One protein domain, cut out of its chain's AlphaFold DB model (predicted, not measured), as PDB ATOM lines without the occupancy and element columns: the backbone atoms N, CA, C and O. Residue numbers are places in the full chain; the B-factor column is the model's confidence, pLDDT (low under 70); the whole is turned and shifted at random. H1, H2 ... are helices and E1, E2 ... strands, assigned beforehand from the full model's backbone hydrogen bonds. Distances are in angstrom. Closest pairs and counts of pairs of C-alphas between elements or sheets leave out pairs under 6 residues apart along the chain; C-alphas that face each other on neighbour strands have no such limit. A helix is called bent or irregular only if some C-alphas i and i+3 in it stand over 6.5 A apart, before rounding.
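Overview. This is residues 6 to 91 of the 191 residues of an uncharacterized protein of Oenococcus sicerae (UniProt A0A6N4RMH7). A long two-stranded hairpin, E1 and E2, makes a ribbon with helices H2 and H3 loosely placed over one of its faces, H2 on the E1 side and H3 on the E2 side, while its other face is bare. The short helix H1 packs on H2, and the long link of residues 31 to 51 winds between H2 and the ribbon, reaching out to Glu 47 at one end of the longest axis. The 86 printed residues hold three named helices and two named strands in the order H1, H2, E1, E2, H3; the sheet, E1 - E2, is antiparallel, and the class is mixed, helices and strands. The whole is only just loose, close to compact, with a radius of gyration of the C-alphas of 14.4 A, and only just elongated, with spans of 46 by 23 by 20 A.

Along the chain. H1 is residues 7 to 10, beginning at C-alpha 7 (-33.914, -38.650, 35.952). H2 is residues 17 to 30, 18.8 A long; it is neither bent nor irregular, but only just: C-alphas 27 and 30 are 6.2 A apart. E1 is residues 52 to 59, 20.9 A long, beginning at C-alpha 52 (-27.563, -28.803, 53.007). E2 is residues 67 to 73, 19.4 A long. H3 is residues 80 to 90, 15.3 A long, ending at C-alpha 90 (-42.424, -20.413, 43.851).

Arrangement. H1 and H2 touch; H2 touches H1 with residues 23 to 27 alone, and the closest C-alphas are those of Leu 7 and Ala 27, 5.5 A apart. The closest C-alphas of H2 and E1 are those of Leu 30 and Ala 55, 7.3 A apart. H2 and E2 are apart. E1 and E2 are a hairpin of antiparallel strands, with 161 degrees between their directions; N 54 and O 71 at 2.9 A and N 71 and O 54 at 2.8 A are within hydrogen-bond range. Before E1, residues 44 to 45 pair with residues 49 to 50, antiparallel. H3 touches no helix, and H3 and E1 are apart. Every O i to N i+4 pair is within hydrogen-bond range in H2 and H3; H1 is too short for such a pair, and its one O i to N i+3 pair is within range.

Size, cuts and confidence. The two C-alphas farthest apart are those of Asp 14 and Glu 47, 46.8 A. The printed part, residues 6 to 91, has no cut. The link from H2 to E1, 21 residues, is long; the links H1 to H2, E1 to E2 and E2 to H3 are short. The mean pLDDT of the printed part is 93.3, and no printed residue is under 70.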
ATOM      1  N   TRP A   6     -30.358 -40.752  36.986       83.00
ATOM      2  CA  TRP A   6     -31.239 -41.411  36.023       83.00
ATOM      3  C   TRP A   6     -32.426 -40.553  35.581       83.00
ATOM      4  O   TRP A   6     -33.062 -40.871  34.584       83.00
ATOM      5  N   LEU A   7     -32.734 -39.453  36.275       88.62
ATOM      6  CA  LEU A   7     -33.914 -38.650  35.952       88.62
ATOM      7  C   LEU A   7     -33.832 -38.019  34.561       88.62
ATOM      8  O   LEU A   7     -34.816 -38.024  33.831       88.62
ATOM      9  N   PHE A   8     -32.653 -37.532  34.165       87.38
ATOM     10  CA  PHE A   8     -32.453 -37.001  32.815       87.38
ATOM     11  C   PHE A   8     -32.590 -38.075  31.739       87.38
ATOM     12  O   PHE A   8     -33.001 -37.767  30.626       87.38
ATOM     13  N   PHE A   9     -32.275 -39.331  32.065       91.44
ATOM     14  CA  PHE A   9     -32.534 -40.456  31.175       91.44
ATOM     15  C   PHE A   9     -34.038 -40.734  31.059       91.44
ATOM     16  O   PHE A   9     -34.540 -40.849  29.943       91.44
ATOM     17  N   LEU A  10     -34.757 -40.774  32.187       91.81
ATOM     18  CA  LEU A  10     -36.207 -40.995  32.215       91.81
ATOM     19  C   LEU A  10     -36.966 -39.916  31.431       91.81
ATOM     20  O   LEU A  10     -37.895 -40.242  30.707       91.81
ATOM     21  N   LEU A  11     -36.526 -38.658  31.473       91.31
ATOM     22  CA  LEU A  11     -37.148 -37.567  30.711       91.31
ATOM     23  C   LEU A  11     -37.134 -37.739  29.176       91.31
ATOM     24  O   LEU A  11     -37.729 -36.919  28.486       91.31
ATOM     25  N   ASN A  12     -36.480 -38.773  28.630       93.06
ATOM     26  CA  ASN A  12     -36.518 -39.088  27.195       93.06
ATOM     27  C   ASN A  12     -37.651 -40.053  26.798       93.06
ATOM     28  O   ASN A  12     -37.773 -40.382  25.619       93.06
ATOM     29  N   PHE A  13     -38.444 -40.541  27.755       94.44
ATOM     30  CA  PHE A  13     -39.588 -41.420  27.500       94.44
ATOM     31  C   PHE A  13     -40.907 -40.649  27.551       94.44
ATOM     32  O   PHE A  13     -41.002 -39.597  28.181       94.44
ATOM     33  N   ASP A  14     -41.924 -41.201  26.892       94.75
ATOM     34  CA  ASP A  14     -43.264 -40.624  26.854       94.75
ATOM     35  C   ASP A  14     -44.019 -40.975  28.145       94.75
ATOM     36  O   ASP A  14     -44.427 -42.120  28.362       94.75
ATOM     37  N   PHE A  15     -44.128 -39.992  29.035       92.81
ATOM     38  CA  PHE A  15     -44.851 -40.077  30.298       92.81
ATOM     39  C   PHE A  15     -46.092 -39.189  30.245       92.81
ATOM     40  O   PHE A  15     -46.123 -38.185  29.535       92.81
ATOM     41  N   ASP A  16     -47.100 -39.508  31.059       92.69
ATOM     42  CA  ASP A  16     -48.223 -38.592  31.244       92.69
ATOM     43  C   ASP A  16     -47.768 -37.233  31.814       92.69
ATOM     44  O   ASP A  16     -46.638 -37.058  32.289       92.69
ATOM     45  N   GLU A  17     -48.657 -36.243  31.746       91.25
ATOM     46  CA  GLU A  17     -48.359 -34.866  32.144       91.25
ATOM     47  C   GLU A  17     -47.875 -34.762  33.601       91.25
ATOM     48  O   GLU A  17     -46.899 -34.064  33.884       91.25
ATOM     49  N   ASN A  18     -48.501 -35.500  34.523       91.31
ATOM     50  CA  ASN A  18     -48.170 -35.433  35.944       91.31
ATOM     51  C   ASN A  18     -46.796 -36.054  36.219       91.31
ATOM     52  O   ASN A  18     -45.976 -35.464  36.929       91.31
ATOM     53  N   ALA A  19     -46.523 -37.223  35.636       92.06
ATOM     54  CA  ALA A  19     -45.234 -37.894  35.747       92.06
ATOM     55  C   ALA A  19     -44.115 -37.058  35.107       92.06
ATOM     56  O   ALA A  19     -43.041 -36.905  35.694       92.06
ATOM     57  N   THR A  20     -44.378 -36.438  33.954       93.19
ATOM     58  CA  THR A  20     -43.435 -35.530  33.285       93.19
ATOM     59  C   THR A  20     -43.114 -34.315  34.153       93.19
ATOM     60  O   THR A  20     -41.942 -33.951  34.303       93.19
ATOM     61  N   HIS A  21     -44.126 -33.697  34.770       92.75
ATOM     62  CA  HIS A  21     -43.940 -32.556  35.667       92.75
ATOM     63  C   HIS A  21     -43.099 -32.947  36.890       92.75
ATOM     64  O   HIS A  21     -42.101 -32.291  37.199       92.75
ATOM     65  N   TRP A  22     -43.438 -34.065  37.534       93.31
ATOM     66  CA  TRP A  22     -42.702 -34.600  38.676       93.31
ATOM     67  C   TRP A  22     -41.230 -34.880  38.354       93.31
ATOM     68  O   TRP A  22     -40.336 -34.350  39.017       93.31
ATOM     69  N   LEU A  23     -40.961 -35.656  37.299       94.62
ATOM     70  CA  LEU A  23     -39.600 -35.981  36.864       94.62
ATOM     71  C   LEU A  23     -38.812 -34.720  36.504       94.62
ATOM     72  O   LEU A  23     -37.633 -34.613  36.837       94.62
ATOM     73  N   THR A  24     -39.465 -33.737  35.879       94.12
ATOM     74  CA  THR A  24     -38.839 -32.458  35.530       94.12
ATOM     75  C   THR A  24     -38.448 -31.670  36.774       94.12
ATOM     76  O   THR A  24     -37.341 -31.133  36.822       94.12
ATOM     77  N   PHE A  25     -39.309 -31.613  37.791       94.94
ATOM     78  CA  PHE A  25     -38.981 -30.961  39.057       94.94
ATOM     79  C   PHE A  25     -37.800 -31.649  39.742       94.94
ATOM     80  O   PHE A  25     -36.822 -30.992  40.105       94.94
ATOM     81  N   LEU A  26     -37.839 -32.979  39.846       95.12
ATOM     82  CA  LEU A  26     -36.739 -33.741  40.423       95.12
ATOM     83  C   LEU A  26     -35.422 -33.502  39.659       95.12
ATOM     84  O   LEU A  26     -34.389 -33.292  40.285       95.12
ATOM     85  N   ALA A  27     -35.447 -33.496  38.322       93.62
ATOM     86  CA  ALA A  27     -34.250 -33.388  37.486       93.62
ATOM     87  C   ALA A  27     -33.681 -31.968  37.401       93.62
ATOM     88  O   ALA A  27     -32.471 -31.794  37.308       93.62
ATOM     89  N   LYS A  28     -34.538 -30.944  37.373       92.12
ATOM     90  CA  LYS A  28     -34.105 -29.557  37.141       92.12
ATOM     91  C   LYS A  28     -33.977 -28.741  38.419       92.12
ATOM     92  O   LYS A  28     -33.232 -27.766  38.416       92.12
ATOM     93  N   ILE A  29     -34.710 -29.103  39.473       94.88
ATOM     94  CA  ILE A  29     -34.714 -28.363  40.738       94.88
ATOM     95  C   ILE A  29     -33.952 -29.117  41.820       94.88
ATOM     96  O   ILE A  29     -33.089 -28.521  42.441       94.88
ATOM     97  N   LEU A  30     -34.237 -30.401  42.057       93.81
ATOM     98  CA  LEU A  30     -33.635 -31.126  43.189       93.81
ATOM     99  C   LEU A  30     -32.324 -31.842  42.851       93.81
ATOM    100  O   LEU A  30     -31.470 -32.024  43.721       93.81
ATOM    101  N   HIS A  31     -32.139 -32.263  41.602       91.31
ATOM    102  CA  HIS A  31     -30.906 -32.901  41.169       91.31
ATOM    103  C   HIS A  31     -29.727 -31.933  41.318       91.31
ATOM    104  O   HIS A  31     -29.723 -30.840  40.758       91.31
ATOM    105  N   ASN A  32     -28.710 -32.368  42.063       90.19
ATOM    106  CA  ASN A  32     -27.519 -31.594  42.426       90.19
ATOM    107  C   ASN A  32     -27.775 -30.319  43.246       90.19
ATOM    108  O   ASN A  32     -26.831 -29.566  43.482       90.19
ATOM    109  N   ASP A  33     -28.989 -30.094  43.756       93.88
ATOM    110  CA  ASP A  33     -29.281 -28.958  44.637       93.88
ATOM    111  C   ASP A  33     -28.919 -29.252  46.098       93.88
ATOM    112  O   ASP A  33     -29.727 -29.144  47.019       93.88
ATOM    113  N   TYR A  34     -27.667 -29.651  46.323       92.88
ATOM    114  CA  TYR A  34     -27.175 -30.067  47.638       92.88
ATOM    115  C   TYR A  34     -27.228 -28.957  48.689       92.88
ATOM    116  O   TYR A  34     -27.150 -29.261  49.875       92.88
ATOM    117  N   PHE A  35     -27.345 -27.697  48.267       95.56
ATOM    118  CA  PHE A  35     -27.347 -26.523  49.138       95.56
ATOM    119  C   PHE A  35     -28.684 -25.767  49.151       95.56
ATOM    120  O   PHE A  35     -28.763 -24.668  49.701       95.56
ATOM    121  N   ALA A  36     -29.738 -26.359  48.573       96.06
ATOM    122  CA  ALA A  36     -31.069 -25.761  48.452       96.06
ATOM    123  C   ALA A  36     -31.092 -24.391  47.732       96.06
ATOM    124  O   ALA A  36     -31.981 -23.560  47.955       96.06
ATOM    125  N   GLU A  37     -30.097 -24.133  46.884       95.88
ATOM    126  CA  GLU A  37     -29.945 -22.906  46.105       95.88
ATOM    127  C   GLU A  37     -31.010 -22.857  44.997       95.88
ATOM    128  O   GLU A  37     -31.667 -21.830  44.813       95.88
ATOM    129  N   GLN A  38     -31.278 -23.985  44.329       95.25
ATOM    130  CA  GLN A  38     -32.296 -24.069  43.280       95.25
ATOM    131  C   GLN A  38     -33.717 -24.097  43.828       95.25
ATOM    132  O   GLN A  38     -34.597 -23.502  43.205       95.25
ATOM    133  N   LEU A  39     -33.953 -24.675  45.008       95.31
ATOM    134  CA  LEU A  39     -35.205 -24.473  45.749       95.31
ATOM    135  C   LEU A  39     -35.396 -23.010  46.180       95.31
ATOM    136  O   LEU A  39     -36.528 -22.546  46.309       95.31
ATOM    137  N   GLY A  40     -34.305 -22.250  46.316       96.06
ATOM    138  CA  GLY A  40     -34.321 -20.833  46.685       96.06
ATOM    139  C   GLY A  40     -34.368 -20.587  48.191       96.06
ATOM    140  O   GLY A  40     -34.751 -19.499  48.613       96.06
ATOM    141  N   ILE A  41     -34.001 -21.587  48.994       97.06
ATOM    142  CA  ILE A  41     -33.997 -21.510  50.462       97.06
ATOM    143  C   ILE A  41     -32.599 -21.721  51.055       97.06
ATOM    144  O   ILE A  41     -32.455 -21.778  52.267       97.06
ATOM    145  N   GLY A  42     -31.553 -21.844  50.239       96.25
ATOM    146  CA  GLY A  42     -30.177 -21.959  50.717       96.25
ATOM    147  C   GLY A  42     -29.738 -20.733  51.527       96.25
ATOM    148  O   GLY A  42     -29.879 -19.596  51.079       96.25
ATOM    149  N   VAL A  43     -29.179 -20.962  52.717       95.12
ATOM    150  CA  VAL A  43     -28.592 -19.929  53.585       95.12
ATOM    151  C   VAL A  43     -27.150 -20.316  53.901       95.12
ATOM    152  O   VAL A  43     -26.816 -21.494  53.954       95.12
ATOM    153  N   THR A  44     -26.272 -19.331  54.092       94.56
ATOM    154  CA  THR A  44     -24.885 -19.556  54.529       94.56
ATOM    155  C   THR A  44     -24.554 -18.633  55.692       94.56
ATOM    156  O   THR A  44     -24.793 -17.430  55.602       94.56
ATOM    157  N   THR A  45     -23.969 -19.178  56.758       92.69
ATOM    158  CA  THR A  45     -23.386 -18.393  57.855       92.69
ATOM    159  C   THR A  45     -21.896 -18.674  57.979       92.69
ATOM    160  O   THR A  45     -21.400 -19.710  57.530       92.69
ATOM    161  N   LYS A  46     -21.160 -17.736  58.582       90.44
ATOM    162  CA  LYS A  46     -19.715 -17.879  58.781       90.44
ATOM    163  C   LYS A  46     -19.400 -19.005  59.768       90.44
ATOM    164  O   LYS A  46     -18.400 -19.695  59.611       90.44
ATOM    165  N   GLU A  47     -20.250 -19.174  60.774       87.94
ATOM    166  CA  GLU A  47     -20.050 -20.085  61.896       87.94
ATOM    167  C   GLU A  47     -20.459 -21.520  61.559       87.94
ATOM    168  O   GLU A  47     -19.773 -22.450  61.965       87.94
ATOM    169  N   MET A  48     -21.563 -21.712  60.827       90.50
ATOM    170  CA  MET A  48     -22.158 -23.041  60.608       90.50
ATOM    171  C   MET A  48     -22.142 -23.498  59.147       90.50
ATOM    172  O   MET A  48     -22.523 -24.629  58.855       90.50
ATOM    173  N   GLY A  49     -21.687 -22.645  58.229       91.31
ATOM    174  CA  GLY A  49     -21.605 -22.969  56.812       91.31
ATOM    175  C   GLY A  49     -22.960 -22.912  56.110       91.31
ATOM    176  O   GLY A  49     -23.825 -22.101  56.450       91.31
ATOM    177  N   LYS A  50     -23.106 -23.730  55.063       93.62
ATOM    178  CA  LYS A  50     -24.270 -23.735  54.171       93.62
ATOM    179  C   LYS A  50     -25.389 -24.639  54.689       93.62
ATOM    180  O   LYS A  50     -25.116 -25.707  55.233       93.62
ATOM    181  N   THR A  51     -26.637 -24.273  54.403       94.44
ATOM    182  CA  THR A  51     -27.754 -25.224  54.376       94.44
ATOM    183  C   THR A  51     -27.401 -26.384  53.450       94.44
ATOM    184  O   THR A  51     -26.912 -26.149  52.348       94.44
ATOM    185  N   THR A  52     -27.663 -27.620  53.866       93.88
ATOM    186  CA  THR A  52     -27.563 -28.803  53.007       93.88
ATOM    187  C   THR A  52     -28.908 -29.491  52.875       93.88
ATOM    188  O   THR A  52     -29.664 -29.563  53.845       93.88
ATOM    189  N   LEU A  53     -29.170 -30.047  51.700       93.38
ATOM    190  CA  LEU A  53     -30.418 -30.696  51.335       93.38
ATOM    191  C   LEU A  53     -30.163 -32.129  50.873       93.38
ATOM    192  O   LEU A  53     -29.312 -32.387  50.021       93.38
ATOM    193  N   ASN A  54     -30.957 -33.059  51.391       92.12
ATOM    194  CA  ASN A  54     -31.031 -34.423  50.897       92.12
ATOM    195  C   ASN A  54     -32.483 -34.777  50.549       92.12
ATOM    196  O   ASN A  54     -33.347 -34.791  51.419       92.12
ATOM    197  N   ALA A  55     -32.744 -35.090  49.280       92.06
ATOM    198  CA  ALA A  55     -34.006 -35.686  48.850       92.06
ATOM    199  C   ALA A  55     -33.943 -37.204  49.072       92.06
ATOM    200  O   ALA A  55     -33.561 -37.958  48.177       92.06
ATOM    201  N   GLY A  56     -34.215 -37.625  50.309       87.56
ATOM    202  CA  GLY A  56     -33.952 -38.991  50.768       87.56
ATOM    203  C   GLY A  56     -35.054 -39.993  50.433       87.56
ATOM    204  O   GLY A  56     -34.773 -41.181  50.301       87.56
ATOM    205  N   ILE A  57     -36.298 -39.528  50.280       92.06
ATOM    206  CA  ILE A  57     -37.444 -40.386  49.956       92.06
ATOM    207  C   ILE A  57     -38.243 -39.729  48.838       92.06
ATOM    208  O   ILE A  57     -38.689 -38.591  48.975       92.06
ATOM    209  N   LEU A  58     -38.428 -40.473  47.752       93.25
ATOM    210  CA  LEU A  58     -39.263 -40.106  46.615       93.25
ATOM    211  C   LEU A  58     -40.338 -41.180  46.490       93.25
ATOM    212  O   LEU A  58     -40.010 -42.345  46.280       93.25
ATOM    213  N   ASP A  59     -41.597 -40.796  46.644       94.50
ATOM    214  CA  ASP A  59     -42.734 -41.711  46.583       94.50
ATOM    215  C   ASP A  59     -43.704 -41.244  45.498       94.50
ATOM    216  O   ASP A  59     -44.191 -40.109  45.511       94.50
ATOM    217  N   TRP A  60     -43.948 -42.131  44.540       92.44
ATOM    218  CA  TRP A  60     -44.863 -41.926  43.431       92.44
ATOM    219  C   TRP A  60     -45.726 -43.170  43.267       92.44
ATOM    220  O   TRP A  60     -45.213 -44.274  43.072       92.44
ATOM    221  N   GLN A  61     -47.043 -42.979  43.284       92.38
ATOM    222  CA  GLN A  61     -48.015 -44.032  43.024       92.38
ATOM    223  C   GLN A  61     -49.096 -43.494  42.091       92.38
ATOM    224  O   GLN A  61     -49.526 -42.345  42.209       92.38
ATOM    225  N   ILE A  62     -49.540 -44.338  41.159       89.81
ATOM    226  CA  ILE A  62     -50.607 -43.990  40.219       89.81
ATOM    227  C   ILE A  62     -51.858 -43.596  41.016       89.81
ATOM    228  O   ILE A  62     -52.245 -44.288  41.959       89.81
ATOM    229  N   ASN A  63     -52.491 -42.492  40.616       88.94
ATOM    230  CA  ASN A  63     -53.692 -41.933  41.244       88.94
ATOM    231  C   ASN A  63     -53.521 -41.508  42.718       88.94
ATOM    232  O   ASN A  63     -54.509 -41.434  43.447       88.94
ATOM    233  N   GLN A  64     -52.297 -41.212  43.165       93.94
ATOM    234  CA  GLN A  64     -52.033 -40.648  44.492       93.94
ATOM    235  C   GLN A  64     -51.175 -39.386  44.407       93.94
ATOM    236  O   GLN A  64     -50.457 -39.154  43.437       93.94
ATOM    237  N   THR A  65     -51.230 -38.566  45.458       92.12
ATOM    238  CA  THR A  65     -50.336 -37.416  45.604       92.12
ATOM    239  C   THR A  65     -48.900 -37.898  45.787       92.12
ATOM    240  O   THR A  65     -48.597 -38.597  46.756       92.12
ATOM    241  N   ALA A  66     -48.016 -37.483  44.882       94.25
ATOM    242  CA  ALA A  66     -46.588 -37.748  44.978       94.25
ATOM    243  C   ALA A  66     -45.963 -37.036  46.189       94.25
ATOM    244  O   ALA A  66     -46.362 -35.922  46.541       94.25
ATOM    245  N   LYS A  67     -44.979 -37.667  46.836       95.75
ATOM    246  CA  LYS A  67     -44.349 -37.147  48.059       95.75
ATOM    247  C   LYS A  67     -42.834 -37.143  47.950       95.75
ATOM    248  O   LYS A  67     -42.218 -38.127  47.546       95.75
ATOM    249  N   ILE A  68     -42.237 -36.024  48.349       95.12
ATOM    250  CA  ILE A  68     -40.789 -35.865  48.492       95.12
ATOM    251  C   ILE A  68     -40.515 -35.614  49.966       95.12
ATOM    252  O   ILE A  68     -41.014 -34.640  50.527       95.12
ATOM    253  N   ASN A  69     -39.711 -36.470  50.591       95.06
ATOM    254  CA  ASN A  69     -39.144 -36.166  51.895       95.06
ATOM    255  C   ASN A  69     -37.774 -35.513  51.703       95.06
ATOM    256  O   ASN A  69     -36.850 -36.113  51.142       95.06
ATOM    257  N   LEU A  70     -37.671 -34.269  52.163       93.88
ATOM    258  CA  LEU A  70     -36.444 -33.494  52.152       93.88
ATOM    259  C   LEU A  70     -35.873 -33.455  53.569       93.88
ATOM    260  O   LEU A  70     -36.512 -32.935  54.482       93.88
ATOM    261  N   ASN A  71     -34.655 -33.958  53.750       92.31
ATOM    262  CA  ASN A  71     -33.889 -33.748  54.969       92.31
ATOM    263  C   ASN A  71     -33.006 -32.512  54.798       92.31
ATOM    264  O   ASN A  71     -32.107 -32.498  53.952       92.31
ATOM    265  N   LEU A  72     -33.267 -31.479  55.596       91.69
ATOM    266  CA  LEU A  72     -32.447 -30.276  55.633       91.69
ATOM    267  C   LEU A  72     -31.544 -30.280  56.866       91.69
ATOM    268  O   LEU A  72     -31.950 -30.653  57.966       91.69
ATOM    269  N   ARG A  73     -30.315 -29.799  56.682       92.06
ATOM    270  CA  ARG A  73     -29.442 -29.335  57.767       92.06
ATOM    271  C   ARG A  73     -29.183 -27.865  57.521       92.06
ATOM    272  O   ARG A  73     -28.806 -27.505  56.411       92.06
ATOM    273  N   TYR A  74     -29.410 -27.020  58.512       92.94
ATOM    274  CA  TYR A  74     -29.398 -25.574  58.321       92.94
ATOM    275  C   TYR A  74     -28.763 -24.853  59.520       92.94
ATOM    276  O   TYR A  74     -28.695 -25.420  60.615       92.94
ATOM    277  N   PRO A  75     -28.260 -23.621  59.325       92.81
ATOM    278  CA  PRO A  75     -27.648 -22.838  60.396       92.81
ATOM    279  C   PRO A  75     -28.685 -22.275  61.384       92.81
ATOM    280  O   PRO A  75     -29.874 -22.171  61.076       92.81
ATOM    281  N   ILE A  76     -28.228 -21.850  62.568       91.12
ATOM    282  CA  ILE A  76     -29.042 -21.063  63.511       91.12
ATOM    283  C   ILE A  76     -29.601 -19.823  62.795       91.12
ATOM    284  O   ILE A  76     -28.891 -19.154  62.045       91.12
ATOM    285  N   GLY A  77     -30.877 -19.517  63.046       89.56
ATOM    286  CA  GLY A  77     -31.590 -18.393  62.432       89.56
ATOM    287  C   GLY A  77     -32.302 -18.733  61.120       89.56
ATOM    288  O   GLY A  77     -32.998 -17.881  60.572       89.56
ATOM    289  N   PHE A  78     -32.166 -19.964  60.622       93.06
ATOM    290  CA  PHE A  78     -33.019 -20.474  59.554       93.06
ATOM    291  C   PHE A  78     -34.463 -20.655  60.050       93.06
ATOM    292  O   PHE A  78     -34.685 -21.214  61.122       93.06
ATOM    293  N   ASP A  79     -35.434 -20.206  59.254       93.31
ATOM    294  CA  ASP A  79     -36.865 -20.319  59.549       93.31
ATOM    295  C   ASP A  79     -37.520 -21.294  58.563       93.31
ATOM    296  O   ASP A  79     -37.674 -21.004  57.373       93.31
ATOM    297  N   GLU A  80     -37.897 -22.465  59.075       93.81
ATOM    298  CA  GLU A  80     -38.479 -23.564  58.302       93.81
ATOM    299  C   GLU A  80     -39.846 -23.205  57.709       93.81
ATOM    300  O   GLU A  80     -40.143 -23.576  56.573       93.81
ATOM    301  N   HIS A  81     -40.667 -22.438  58.429       94.88
ATOM    302  CA  HIS A  81     -41.998 -22.043  57.966       94.88
ATOM    303  C   HIS A  81     -41.913 -20.966  56.886       94.88
ATOM    304  O   HIS A  81     -42.655 -20.997  55.898       94.88
ATOM    305  N   LYS A  82     -40.960 -20.039  57.024       96.31
ATOM    306  CA  LYS A  82     -40.652 -19.069  55.972       96.31
ATOM    307  C   LYS A  82     -40.122 -19.768  54.722       96.31
ATOM    308  O   LYS A  82     -40.556 -19.433  53.621       96.31
ATOM    309  N   ALA A  83     -39.229 -20.744  54.880       96.31
ATOM    310  CA  ALA A  83     -38.716 -21.541  53.769       96.31
ATOM    311  C   ALA A  83     -39.841 -22.318  53.061       96.31
ATOM    312  O   ALA A  83     -39.936 -22.264  51.835       96.31
ATOM    313  N   ALA A  84     -40.741 -22.955  53.817       96.56
ATOM    314  CA  ALA A  84     -41.931 -23.616  53.282       96.56
ATOM    315  C   ALA A  84     -42.801 -22.647  52.462       96.56
ATOM    316  O   ALA A  84     -43.071 -22.902  51.291       96.56
ATOM    317  N   SER A  85     -43.123 -21.478  53.023       97.75
ATOM    318  CA  SER A  85     -43.894 -20.437  52.325       97.75
ATOM    319  C   SER A  85     -43.208 -19.956  51.037       97.75
ATOM    320  O   SER A  85     -43.868 -19.661  50.042       97.75
ATOM    321  N   MET A  86     -41.872 -19.861  51.029       97.69
ATOM    322  CA  MET A  86     -41.106 -19.485  49.835       97.69
ATOM    323  C   MET A  86     -41.190 -20.554  48.740       97.69
ATOM    324  O   MET A  86     -41.336 -20.199  47.568       97.69
ATOM    325  N   ILE A  87     -41.131 -21.837  49.112       97.25
ATOM    326  CA  ILE A  87     -41.291 -22.959  48.180       97.25
ATOM    327  C   ILE A  87     -42.698 -22.944  47.580       97.25
ATOM    328  O   ILE A  87     -42.817 -22.938  46.359       97.25
ATOM    329  N   GLU A  88     -43.747 -22.868  48.402       97.44
ATOM    330  CA  GLU A  88     -45.141 -22.873  47.929       97.44
ATOM    331  C   GLU A  88     -45.445 -21.668  47.033       97.44
ATOM    332  O   GLU A  88     -46.111 -21.789  46.007       97.44
ATOM    333  N   LYS A  89     -44.884 -20.494  47.348       97.56
ATOM    334  CA  LYS A  89     -45.009 -19.311  46.488       97.56
ATOM    335  C   LYS A  89     -44.338 -19.505  45.125       97.56
ATOM    336  O   LYS A  89     -44.831 -18.992  44.121       97.56
ATOM    337  N   ARG A  90     -43.187 -20.180  45.087       96.50
ATOM    338  CA  ARG A  90     -42.424 -20.413  43.851       96.50
ATOM    339  C   ARG A  90     -43.007 -21.554  43.018       96.50
ATOM    340  O   ARG A  90     -42.960 -21.494  41.792       96.50
ATOM    341  N   PHE A  91     -43.552 -22.566  43.680       95.19
ATOM    342  CA  PHE A  91     -44.116 -23.770  43.088       95.19
ATOM    343  C   PHE A  91     -45.544 -23.964  43.628       95.19
ATOM    344  O   PHE A  91     -45.746 -24.766  44.535       95.19
TER     345      PHE A  91